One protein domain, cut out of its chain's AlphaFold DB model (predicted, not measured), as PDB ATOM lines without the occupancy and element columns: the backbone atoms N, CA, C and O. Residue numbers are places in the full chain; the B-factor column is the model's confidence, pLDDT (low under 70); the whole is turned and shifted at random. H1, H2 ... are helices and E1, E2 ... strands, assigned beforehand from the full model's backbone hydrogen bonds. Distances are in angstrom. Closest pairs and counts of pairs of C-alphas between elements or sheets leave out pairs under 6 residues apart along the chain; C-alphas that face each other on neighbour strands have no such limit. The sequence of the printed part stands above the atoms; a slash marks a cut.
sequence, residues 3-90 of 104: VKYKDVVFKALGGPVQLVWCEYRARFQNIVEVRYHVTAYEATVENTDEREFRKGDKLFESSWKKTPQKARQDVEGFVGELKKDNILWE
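Overview. This is residues 3 to 90 of the 104 residues of an uncharacterized protein of Bacillus cereus (strain G9842) (UniProt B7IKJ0). One long, strongly twisted sheet of four strands has a short helix, H1, packed over part of one face, while the last stretch folds back along the edge strand E1, with residues 87 to 88 paired to it. The sheet is a meander, each strand the antiparallel neighbour of the one before, in the order E1 - E2 - E3 - E4. The printed part has 88 residues, with E1, E2, E3, E4 and H1 in that order along the chain, and its class is mostly strand. It is compact, with a radius of gyration of the C-alphas of 13.8 A, yet elongated, spanning 45 by 27 by 23 A.

Arrangement. E2, residues 18 to 28, and E3, residues 34 to 47, are inner strands and form a hairpin, with N 23 and O 39 2.8 A apart. E1, residues 3 to 11, is an edge strand antiparallel to E2 at 158 degrees, with N 7 and O 22 2.9 A apart. E4, residues 51 to 61, is the other edge strand, antiparallel to E3, with N 56 and O 42 2.8 A apart. E3 bends by 55 degrees at residue 42 and E4 by 72 degrees at residue 57. H1, residues 68 to 76, is on the sheet at a height over the sheet of 7.9 A, over E3 and E4. On the local plane it runs slantwise to E3 at 45 degrees; their closest C-alphas, of Tyr 36 and Pro 68, are 5.4 A apart. In H1, 4 of 5 O i to N i+4 pairs are within hydrogen-bond range.

Along the chain. E1 begins at C-alpha 3, (-23.924, 17.910, 18.475). E2 measures 32.7 A and E3 38.3 A from first to last C-alpha. H1 ends at C-alpha 76, (-21.978, 34.472, 5.886).

Size, cuts and confidence. The C-alphas of Gly 14 and Ile 31, the two farthest apart, are 45.9 A apart. The printed part has no cut and no long link. Residues 3 to 18, 46 to 52 and 80 to 90 have pLDDT under 70.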
ATOM      1  N   VAL A   3     -23.126  18.304  19.636       51.84
ATOM      2  CA  VAL A   3     -23.924  17.910  18.475       51.84
ATOM      3  C   VAL A   3     -23.262  18.497  17.239       51.84
ATOM      4  O   VAL A   3     -23.006  19.702  17.209       51.84
ATOM      5  N   LYS A   4     -22.893  17.628  16.294       54.12
ATOM      6  CA  LYS A   4     -22.276  17.999  15.022       54.12
ATOM      7  C   LYS A   4     -23.317  17.853  13.919       54.12
ATOM      8  O   LYS A   4     -23.808  16.747  13.724       54.12
ATOM      9  N   TYR A   5     -23.614  18.941  13.221       57.31
ATOM     10  CA  TYR A   5     -24.462  18.935  12.023       57.31
ATOM     11  C   TYR A   5     -23.652  19.404  10.820       57.31
ATOM     12  O   TYR A   5     -22.663  20.121  11.002       57.31
ATOM     13  N   LYS A   6     -24.037  18.953   9.626       63.97
ATOM     14  CA  LYS A   6     -23.318  19.183   8.373       63.97
ATOM     15  C   LYS A   6     -24.285  19.755   7.338       63.97
ATOM     16  O   LYS A   6     -25.274  19.098   7.022       63.97
ATOM     17  N   ASP A   7     -23.933  20.897   6.768       68.06
ATOM     18  CA  ASP A   7     -24.691  21.534   5.693       68.06
ATOM     19  C   ASP A   7     -23.725  21.746   4.525       68.06
ATOM     20  O   ASP A   7     -22.625  22.261   4.738       68.06
ATOM     21  N   VAL A   8     -24.102  21.384   3.296       60.00
ATOM     22  CA  VAL A   8     -23.319  21.746   2.108       60.00
ATOM     23  C   VAL A   8     -24.032  22.883   1.391       60.00
ATOM     24  O   VAL A   8     -25.079  22.710   0.777       60.00
ATOM     25  N   VAL A   9     -23.480  24.085   1.484       65.44
ATOM     26  CA  VAL A   9     -24.043  25.281   0.865       65.44
ATOM     27  C   VAL A   9     -23.469  25.466  -0.531       65.44
ATOM     28  O   VAL A   9     -22.258  25.480  -0.730       65.44
ATOM     29  N   PHE A  10     -24.350  25.640  -1.504       63.94
ATOM     30  CA  PHE A  10     -24.039  25.895  -2.902       63.94
ATOM     31  C   PHE A  10     -24.430  27.332  -3.241       63.94
ATOM     32  O   PHE A  10     -25.599  27.691  -3.157       63.94
ATOM     33  N   LYS A  11     -23.495  28.189  -3.650       56.09
ATOM     34  CA  LYS A  11     -23.835  29.570  -4.021       56.09
ATOM     35  C   LYS A  11     -23.941  29.723  -5.535       56.09
ATOM     36  O   LYS A  11     -22.931  29.638  -6.228       56.09
ATOM     37  N   ALA A  12     -25.129  30.068  -6.036       51.03
ATOM     38  CA  ALA A  12     -25.252  30.736  -7.329       51.03
ATOM     39  C   ALA A  12     -26.430  31.720  -7.374       51.03
ATOM     40  O   ALA A  12     -27.586  31.330  -7.264       51.03
ATOM     41  N   LEU A  13     -26.109  32.993  -7.619       47.69
ATOM     42  CA  LEU A  13     -26.871  33.881  -8.502       47.69
ATOM     43  C   LEU A  13     -25.880  34.898  -9.097       47.69
ATOM     44  O   LEU A  13     -25.398  35.785  -8.396       47.69
ATOM     45  N   GLY A  14     -25.533  34.710 -10.380       53.06
ATOM     46  CA  GLY A  14     -24.667  35.601 -11.174       53.06
ATOM     47  C   GLY A  14     -23.160  35.292 -11.202       53.06
ATOM     48  O   GLY A  14     -22.412  36.063 -11.795       53.06
ATOM     49  N   GLY A  15     -22.694  34.193 -10.595       55.22
ATOM     50  CA  GLY A  15     -21.270  33.825 -10.530       55.22
ATOM     51  C   GLY A  15     -21.023  32.314 -10.621       55.22
ATOM     52  O   GLY A  15     -21.989  31.552 -10.716       55.22
ATOM     53  N   PRO A  16     -19.749  31.869 -10.614       56.00
ATOM     54  CA  PRO A  16     -19.412  30.451 -10.639       56.00
ATOM     55  C   PRO A  16     -19.911  29.755  -9.371       56.00
ATOM     56  O   PRO A  16     -19.887  30.327  -8.281       56.00
ATOM     57  N   VAL A  17     -20.339  28.507  -9.540       61.16
ATOM     58  CA  VAL A  17     -20.718  27.611  -8.447       61.16
ATOM     59  C   VAL A  17     -19.577  27.513  -7.440       61.16
ATOM     60  O   VAL A  17     -18.473  27.106  -7.797       61.16
ATOM     61  N   GLN A  18     -19.860  27.841  -6.182       66.00
ATOM     62  CA  GLN A  18     -18.969  27.558  -5.059       66.00
ATOM     63  C   GLN A  18     -19.708  26.715  -4.029       66.00
ATOM     64  O   GLN A  18     -20.842  27.022  -3.657       66.00
ATOM     65  N   LEU A  19     -19.054  25.639  -3.606       75.19
ATOM     66  CA  LEU A  19     -19.555  24.687  -2.632       75.19
ATOM     67  C   LEU A  19     -18.809  24.900  -1.316       75.19
ATOM     68  O   LEU A  19     -17.583  25.023  -1.289       75.19
ATOM     69  N   VAL A  20     -19.560  24.940  -0.226       76.81
ATOM     70  CA  VAL A  20     -19.060  25.228   1.114       76.81
ATOM     71  C   VAL A  20     -19.634  24.199   2.066       76.81
ATOM     72  O   VAL A  20     -20.843  24.027   2.136       76.81
ATOM     73  N   TRP A  21     -18.787  23.540   2.837       82.69
ATOM     74  CA  TRP A  21     -19.214  22.632   3.890       82.69
ATOM     75  C   TRP A  21     -19.240  23.360   5.228       82.69
ATOM     76  O   TRP A  21     -18.201  23.798   5.718       82.69
ATOM     77  N   CYS A  22     -20.398  23.438   5.869       80.50
ATOM     78  CA  CYS A  22     -20.568  24.019   7.193       80.50
ATOM     79  C   CYS A  22     -20.739  22.919   8.245       80.50
ATOM     80  O   CYS A  22     -21.630  22.082   8.156       80.50
ATOM     81  N   GLU A  23     -19.894  22.934   9.275       83.56
ATOM     82  CA  GLU A  23     -20.057  22.118  10.476       83.56
ATOM     83  C   GLU A  23     -20.582  22.959  11.633       83.56
ATOM     84  O   GLU A  23     -19.880  23.833  12.144       83.56
ATOM     85  N   TYR A  24     -21.771  22.625  12.122       79.06
ATOM     86  CA  TYR A  24     -22.339  23.233  13.318       79.06
ATOM     87  C   TYR A  24     -21.945  22.430  14.545       79.06
ATOM     88  O   TYR A  24     -22.036  21.206  14.559       79.06
ATOM     89  N   ARG A  25     -21.526  23.120  15.601       81.69
ATOM     90  CA  ARG A  25     -21.193  22.543  16.901       81.69
ATOM     91  C   ARG A  25     -21.967  23.271  17.981       81.69
ATOM     92  O   ARG A  25     -21.911  24.494  18.062       81.69
ATOM     93  N   ALA A  26     -22.629  22.517  18.846       81.31
ATOM     94  CA  ALA A  26     -23.214  23.036  20.078       81.31
ATOM     95  C   ALA A  26     -22.458  22.485  21.290       81.31
ATOM     96  O   ALA A  26     -22.067  21.319  21.290       81.31
ATOM     97  N   ARG A  27     -22.249  23.295  22.329       80.56
ATOM     98  CA  ARG A  27     -21.701  22.841  23.617       80.56
ATOM     99  C   ARG A  27     -22.393  23.535  24.778       80.56
ATOM    100  O   ARG A  27     -22.752  24.702  24.666       80.56
ATOM    101  N   PHE A  28     -22.479  22.862  25.916       78.69
ATOM    102  CA  PHE A  28     -22.837  23.504  27.178       78.69
ATOM    103  C   PHE A  28     -21.621  24.264  27.711       78.69
ATOM    104  O   PHE A  28     -20.568  23.670  27.938       78.69
ATOM    105  N   GLN A  29     -21.744  25.581  27.867       76.06
ATOM    106  CA  GLN A  29     -20.746  26.390  28.569       76.06
ATOM    107  C   GLN A  29     -20.891  26.236  30.089       76.06
ATOM    108  O   GLN A  29     -19.899  26.258  30.811       76.06
ATOM    109  N   ASN A  30     -22.121  26.061  30.561       76.62
ATOM    110  CA  ASN A  30     -22.494  25.745  31.937       76.62
ATOM    111  C   ASN A  30     -23.841  24.982  31.907       76.62
ATOM    112  O   ASN A  30     -24.340  24.665  30.828       76.62
ATOM    113  N   ILE A  31     -24.421  24.661  33.070       75.12
ATOM    114  CA  ILE A  31     -25.631  23.816  33.185       75.12
ATOM    115  C   ILE A  31     -26.848  24.398  32.433       75.12
ATOM    116  O   ILE A  31     -27.724  23.646  32.019       75.12
ATOM    117  N   VAL A  32     -26.894  25.715  32.224       76.06
ATOM    118  CA  VAL A  32     -28.048  26.435  31.655       76.06
ATOM    119  C   VAL A  32     -27.760  27.116  30.316       76.06
ATOM    120  O   VAL A  32     -28.683  27.600  29.668       76.06
ATOM    121  N   GLU A  33     -26.505  27.158  29.869       77.06
ATOM    122  CA  GLU A  33     -26.105  27.943  28.702       77.06
ATOM    123  C   GLU A  33     -25.475  27.074  27.617       77.06
ATOM    124  O   GLU A  33     -24.370  26.541  27.769       77.06
ATOM    125  N   VAL A  34     -26.162  26.991  26.477       79.44
ATOM    126  CA  VAL A  34     -25.647  26.381  25.250       79.44
ATOM    127  C   VAL A  34     -24.980  27.453  24.393       79.44
ATOM    128  O   VAL A  34     -25.494  28.557  24.222       79.44
ATOM    129  N   ARG A  35     -23.818  27.121  23.837       83.69
ATOM    130  CA  ARG A  35     -23.095  27.931  22.862       83.69
ATOM    131  C   ARG A  35     -22.955  27.187  21.548       83.69
ATOM    132  O   ARG A  35     -22.747  25.977  21.538       83.69
ATOM    133  N   TYR A  36     -22.997  27.943  20.462       83.62
ATOM    134  CA  TYR A  36     -22.992  27.459  19.088       83.62
ATOM    135  C   TYR A  36     -21.764  27.961  18.347       83.62
ATOM    136  O   TYR A  36     -21.267  29.049  18.623       83.62
ATOM    137  N   HIS A  37     -21.283  27.174  17.405       85.19
ATOM    138  CA  HIS A  37     -20.087  27.450  16.631       85.19
ATOM    139  C   HIS A  37     -20.241  26.838  15.249       85.19
ATOM    140  O   HIS A  37     -20.741  25.721  15.140       85.19
ATOM    141  N   VAL A  38     -19.797  27.545  14.217       86.25
ATOM    142  CA  VAL A  38     -19.871  27.077  12.834       86.25
ATOM    143  C   VAL A  38     -18.487  27.143  12.218       86.25
ATOM    144  O   VAL A  38     -17.824  28.175  12.280       86.25
ATOM    145  N   THR A  39     -18.053  26.045  11.614       87.69
ATOM    146  CA  THR A  39     -16.829  26.017  10.815       87.69
ATOM    147  C   THR A  39     -17.195  25.810   9.358       87.69
ATOM    148  O   THR A  39     -17.896  24.853   9.047       87.69
ATOM    149  N   ALA A  40     -16.710  26.676   8.478       85.06
ATOM    150  CA  ALA A  40     -16.850  26.540   7.041       85.06
ATOM    151  C   ALA A  40     -15.574  25.975   6.420       85.06
ATOM    152  O   ALA A  40     -14.456  26.363   6.773       85.06
ATOM    153  N   TYR A  41     -15.759  25.086   5.462       85.62
ATOM    154  CA  TYR A  41     -14.715  24.446   4.684       85.62
ATOM    155  C   TYR A  41     -15.066  24.545   3.206       85.62
ATOM    156  O   TYR A  41     -16.236  24.696   2.853       85.62
ATOM    157  N   GLU A  42     -14.066  24.434   2.346       81.38
ATOM    158  CA  GLU A  42     -14.308  24.179   0.935       81.38
ATOM    159  C   GLU A  42     -15.041  22.848   0.795       81.38
ATOM    160  O   GLU A  42     -14.823  21.911   1.572       81.38
ATOM    161  N   ALA A  43     -15.932  22.765  -0.182       80.69
ATOM    162  CA  ALA A  43     -16.520  21.504  -0.581       80.69
ATOM    163  C   ALA A  43     -16.303  21.285  -2.071       80.69
ATOM    164  O   ALA A  43     -16.316  22.222  -2.866       80.69
ATOM    165  N   THR A  44     -16.126  20.031  -2.457       74.44
ATOM    166  CA  THR A  44     -16.127  19.619  -3.861       74.44
ATOM    167  C   THR A  44     -17.164  18.528  -4.053       74.44
ATOM    168  O   THR A  44     -17.363  17.704  -3.162       74.44
ATOM    169  N   VAL A  45     -17.824  18.518  -5.210       72.19
ATOM    170  CA  VAL A  45     -18.641  17.376  -5.636       72.19
ATOM    171  C   VAL A  45     -17.712  16.400  -6.337       72.19
ATOM    172  O   VAL A  45     -17.031  16.780  -7.292       72.19
ATOM    173  N   GLU A  46     -17.675  15.161  -5.863       69.06
ATOM    174  CA  GLU A  46     -17.095  14.069  -6.635       69.06
ATOM    175  C   GLU A  46     -18.179  13.559  -7.601       69.06
ATOM    176  O   GLU A  46     -19.319  13.316  -7.212       69.06
ATOM    177  N   ASN A  47     -17.857  13.493  -8.899       59.09
ATOM    178  CA  ASN A  47     -18.782  12.989  -9.919       59.09
ATOM    179  C   ASN A  47     -18.809  11.454  -9.864       59.09
ATOM    180  O   ASN A  47     -18.172  10.784 -10.678       59.09
ATOM    181  N   THR A  48     -19.524  10.921  -8.885       58.94
ATOM    182  CA  THR A  48     -19.940   9.519  -8.782       58.94
ATOM    183  C   THR A  48     -21.422   9.390  -9.175       58.94
ATOM    184  O   THR A  48     -22.099  10.394  -9.411       58.94
ATOM    185  N   ASP A  49     -21.933   8.160  -9.317       55.12
ATOM    186  CA  ASP A  49     -23.348   7.912  -9.665       55.12
ATOM    187  C   ASP A  49     -24.327   8.476  -8.607       55.12
ATOM    188  O   ASP A  49     -25.487   8.762  -8.906       55.12
ATOM    189  N   GLU A  50     -23.836   8.712  -7.388       60.78
ATOM    190  CA  GLU A  50     -24.497   9.432  -6.299       60.78
ATOM    191  C   GLU A  50     -23.722  10.730  -6.031       60.78
ATOM    192  O   GLU A  50     -22.499  10.738  -6.081       60.78
ATOM    193  N   ARG A  51     -24.386  11.861  -5.766       57.66
ATOM    194  CA  ARG A  51     -23.663  13.112  -5.466       57.66
ATOM    195  C   ARG A  51     -22.991  13.011  -4.097       57.66
ATOM    196  O   ARG A  51     -23.625  13.296  -3.085       57.66
ATOM    197  N   GLU A  52     -21.707  12.675  -4.076       64.44
ATOM    198  CA  GLU A  52     -20.894  12.711  -2.863       64.44
ATOM    199  C   GLU A  52     -20.192  14.066  -2.713       64.44
ATOM    200  O   GLU A  52     -19.571  14.595  -3.643       64.44
ATOM    201  N   PHE A  53     -20.290  14.648  -1.517       70.56
ATOM    202  CA  PHE A  53     -19.610  15.893  -1.179       70.56
ATOM    203  C   PHE A  53     -18.370  15.600  -0.347       70.56
ATOM    204  O   PHE A  53     -18.429  14.912   0.671       70.56
ATOM    205  N   ARG A  54     -17.240  16.188  -0.733       72.19
ATOM    206  CA  ARG A  54     -15.990  16.057   0.009       72.19
ATOM    207  C   ARG A  54     -15.607  17.364   0.674       72.19
ATOM    208  O   ARG A  54     -15.551  18.411   0.036       72.19
ATOM    209  N   LYS A  55     -15.306  17.270   1.966       81.06
ATOM    210  CA  LYS A  55     -14.772  18.362   2.775       81.06
ATOM    211  C   LYS A  55     -13.305  18.624   2.414       81.06
ATOM    212  O   LYS A  55     -12.470  17.731   2.557       81.06
ATOM    213  N   GLY A  56     -13.019  19.842   1.976       81.50
ATOM    214  CA  GLY A  56     -11.686  20.348   1.667       81.50
ATOM    215  C   GLY A  56     -11.092  21.182   2.802       81.50
ATOM    216  O   GLY A  56     -11.295  20.898   3.991       81.50
ATOM    217  N   ASP A  57     -10.346  22.219   2.423       85.69
ATOM    218  CA  ASP A  57      -9.623  23.076   3.356       85.69
ATOM    219  C   ASP A  57     -10.556  23.943   4.207       85.69
ATOM    220  O   ASP A  57     -11.667  24.299   3.818       85.69
ATOM    221  N   LYS A  58     -10.107  24.285   5.420       88.69
ATOM    222  CA  LYS A  58     -10.868  25.163   6.316       88.69
ATOM    223  C   LYS A  58     -10.842  26.589   5.777       88.69
ATOM    224  O   LYS A  58      -9.785  27.208   5.750       88.69
ATOM    225  N   LEU A  59     -12.016  27.126   5.460       85.25
ATOM    226  CA  LEU A  59     -12.186  28.509   5.018       85.25
ATOM    227  C   LEU A  59     -12.265  29.457   6.208       85.25
ATOM    228  O   LEU A  59     -11.548  30.451   6.278       85.25
ATOM    229  N   PHE A  60     -13.151  29.150   7.155       87.38
ATOM    230  CA  PHE A  60     -13.443  30.040   8.269       87.38
ATOM    231  C   PHE A  60     -14.001  29.291   9.467       87.38
ATOM    232  O   PHE A  60     -14.549  28.199   9.353       87.38
ATOM    233  N   GLU A  61     -13.878  29.894  10.639       90.06
ATOM    234  CA  GLU A  61     -14.395  29.342  11.879       90.06
ATOM    235  C   GLU A  61     -14.966  30.466  12.739       90.06
ATOM    236  O   GLU A  61     -14.263  31.415  13.087       90.06
ATOM    237  N   SER A  62     -16.256  30.376  13.066       89.38
ATOM    238  CA  SER A  62     -16.918  31.366  13.905       89.38
ATOM    239  C   SER A  62     -16.417  31.273  15.344       89.38
ATOM    240  O   SER A  62     -16.035  30.218  15.841       89.38
ATOM    241  N   SER A  63     -16.533  32.361  16.100       89.69
ATOM    242  CA  SER A  63     -16.443  32.252  17.563       89.69
ATOM    243  C   SER A  63     -17.665  31.523  18.139       89.69
ATOM    244  O   SER A  63     -18.709  31.436  17.493       89.69
ATOM    245  N   TRP A  64     -17.575  31.052  19.389       88.44
ATOM    246  CA  TRP A  64     -18.725  30.493  20.109       88.44
ATOM    247  C   TRP A  64     -19.762  31.584  20.433       88.44
ATOM    248  O   TRP A  64     -19.493  32.497  21.218       88.44
ATOM    249  N   LYS A  65     -20.968  31.485  19.873       87.56
ATOM    250  CA  LYS A  65     -22.072  32.442  20.056       87.56
ATOM    251  C   LYS A  65     -23.204  31.865  20.895       87.56
ATOM    252  O   LYS A  65     -23.295  30.661  21.100       87.56
ATOM    253  N   LYS A  66     -24.067  32.751  21.396       82.56
ATOM    254  CA  LYS A  66     -25.265  32.374  22.163       82.56
ATOM    255  C   LYS A  66     -26.365  31.764  21.297       82.56
ATOM    256  O   LYS A  66     -27.124  30.948  21.795       82.56
ATOM    257  N   THR A  67     -26.435  32.140  20.022       80.94
ATOM    258  CA  THR A  67     -27.442  31.636  19.086       80.94
ATOM    259  C   THR A  67     -26.772  31.044  17.846       80.94
ATOM    260  O   THR A  67     -25.705  31.526  17.440       80.94
ATOM    261  N   PRO A  68     -27.376  30.015  17.229       76.44
ATOM    262  CA  PRO A  68     -26.882  29.445  15.978       76.44
ATOM    263  C   PRO A  68     -26.906  30.478  14.844       76.44
ATOM    264  O   PRO A  68     -25.941  30.567  14.089       76.44
ATOM    265  N   GLN A  69     -27.933  31.336  14.792       80.12
ATOM    266  CA  GLN A  69     -28.041  32.427  13.818       80.12
ATOM    267  C   GLN A  69     -26.822  33.354  13.858       80.12
ATOM    268  O   GLN A  69     -26.265  33.697  12.818       80.12
ATOM    269  N   LYS A  70     -26.341  33.727  15.054       82.38
ATOM    270  CA  LYS A  70     -25.181  34.619  15.151       82.38
ATOM    271  C   LYS A  70     -23.884  33.937  14.727       82.38
ATOM    272  O   LYS A  70     -23.024  34.587  14.147       82.38
ATOM    273  N   ALA A  71     -23.739  32.645  15.017       81.19
ATOM    274  CA  ALA A  71     -22.582  31.875  14.567       81.19
ATOM    275  C   ALA A  71     -22.586  31.700  13.036       81.19
ATOM    276  O   ALA A  71     -21.533  31.764  12.412       81.19
ATOM    277  N   ARG A  72     -23.774  31.567  12.431       78.94
ATOM    278  CA  ARG A  72     -23.968  31.523  10.978       78.94
ATOM    279  C   ARG A  72     -23.668  32.862  10.298       78.94
ATOM    280  O   ARG A  72     -22.939  32.868   9.316       78.94
ATOM    281  N   GLN A  73     -24.150  33.982  10.838       80.94
ATOM    282  CA  GLN A  73     -23.865  35.322  10.296       80.94
ATOM    283  C   GLN A  73     -22.361  35.615  10.199       80.94
ATOM    284  O   GLN A  73     -21.914  36.238   9.240       80.94
ATOM    285  N   ASP A  74     -21.574  35.157  11.181       82.75
ATOM    286  CA  ASP A  74     -20.113  35.290  11.145       82.75
ATOM    287  C   ASP A  74     -19.510  34.562   9.925       82.75
ATOM    288  O   ASP A  74     -18.576  35.069   9.309       82.75
ATOM    289  N   VAL A  75     -20.053  33.396   9.557       80.06
ATOM    290  CA  VAL A  75     -19.630  32.648   8.363       80.06
ATOM    291  C   VAL A  75     -20.139  33.313   7.086       80.06
ATOM    292  O   VAL A  75     -19.372  33.438   6.140       80.06
ATOM    293  N   GLU A  76     -21.388  33.783   7.050       77.12
ATOM    294  CA  GLU A  76     -21.978  34.472   5.886       77.12
ATOM    295  C   GLU A  76     -21.214  35.747   5.503       77.12
ATOM    296  O   GLU A  76     -21.037  36.054   4.326       77.12
ATOM    297  N   GLY A  77     -20.706  36.480   6.496       71.12
ATOM    298  CA  GLY A  77     -19.857  37.647   6.255       71.12
ATOM    299  C   GLY A  77     -18.524  37.310   5.576       71.12
ATOM    300  O   GLY A  77     -17.938  38.180   4.937       71.12
ATOM    301  N   PHE A  78     -18.052  36.063   5.694       74.00
ATOM    302  CA  PHE A  78     -16.775  35.611   5.138       74.00
ATOM    303  C   PHE A  78     -16.942  34.790   3.851       74.00
ATOM    304  O   PHE A  78     -16.252  35.033   2.866       74.00
ATOM    305  N   VAL A  79     -17.885  33.845   3.833       70.81
ATOM    306  CA  VAL A  79     -18.139  32.905   2.725       70.81
ATOM    307  C   VAL A  79     -19.376  33.314   1.908       70.81
ATOM    308  O   VAL A  79     -20.082  32.497   1.320       70.81
ATOM    309  N   GLY A  80     -19.649  34.619   1.857       69.31
ATOM    310  CA  GLY A  80     -20.788  35.196   1.156       69.31
ATOM    311  C   GLY A  80     -22.159  34.770   1.704       69.31
ATOM    312  O   GLY A  80     -22.277  33.990   2.640       69.31
ATOM    313  N   GLU A  81     -23.231  35.295   1.103       63.94
ATOM    314  CA  GLU A  81     -24.593  35.008   1.575       63.94
ATOM    315  C   GLU A  81     -24.958  33.516   1.468       63.94
ATOM    316  O   GLU A  81     -25.184  32.998   0.368       63.94
ATOM    317  N   LEU A  82     -25.069  32.843   2.618       66.25
ATOM    318  CA  LEU A  82     -25.630  31.499   2.741       66.25
ATOM    319  C   LEU A  82     -27.157  31.631   2.833       66.25
ATOM    320  O   LEU A  82     -27.707  31.909   3.897       66.25
ATOM    321  N   LYS A  83     -27.876  31.449   1.725       65.00
ATOM    322  CA  LYS A  83     -29.354  31.453   1.722       65.00
ATOM    323  C   LYS A  83     -29.888  30.051   1.986       65.00
ATOM    324  O   LYS A  83     -29.268  29.085   1.562       65.00
ATOM    325  N   LYS A  84     -31.028  29.929   2.677       62.12
ATOM    326  CA  LYS A  84     -31.655  28.627   2.991       62.12
ATOM    327  C   LYS A  84     -31.910  27.794   1.727       62.12
ATOM    328  O   LYS A  84     -31.597  26.612   1.718       62.12
ATOM    329  N   ASP A  85     -32.358  28.440   0.653       58.81
ATOM    330  CA  ASP A  85     -32.685  27.799  -0.634       58.81
ATOM    331  C   ASP A  85     -31.462  27.240  -1.381       58.81
ATOM    332  O   ASP A  85     -31.593  26.493  -2.346       58.81
ATOM    333  N   ASN A  86     -30.264  27.601  -0.922       61.94
ATOM    334  CA  ASN A  86     -28.976  27.234  -1.496       61.94
ATOM    335  C   ASN A  86     -28.277  26.116  -0.699       61.94
ATOM    336  O   ASN A  86     -27.120  25.794  -0.972       61.94
ATOM    337  N   ILE A  87     -28.938  25.550   0.316       66.25
ATOM    338  CA  ILE A  87     -28.374  24.509   1.178       66.25
ATOM    339  C   ILE A  87     -28.803  23.140   0.655       66.25
ATOM    340  O   ILE A  87     -29.992  22.822   0.624       66.25
ATOM    341  N   LEU A  88     -27.822  22.324   0.273       63.31
ATOM    342  CA  LEU A  88     -27.997  20.902   0.020       63.31
ATOM    343  C   LEU A  88     -27.545  20.112   1.247       63.31
ATOM    344  O   LEU A  88     -26.525  20.401   1.878       63.31
ATOM    345  N   TRP A  89     -28.326  19.096   1.579       63.19
ATOM    346  CA  TRP A  89     -28.054  18.211   2.701       63.19
ATOM    347  C   TRP A  89     -27.422  16.926   2.172       63.19
ATOM    348  O   TRP A  89     -27.857  16.393   1.153       63.19
ATOM    349  N   GLU A  90     -26.392  16.427   2.857       56.91
ATOM    350  CA  GLU A  90     -25.892  15.069   2.634       56.91
ATOM    351  C   GLU A  90     -26.971  14.099   3.151       56.91
ATOM    352  O   GLU A  90     -27.195  14.000   4.363       56.91
TER     353      GLU A  90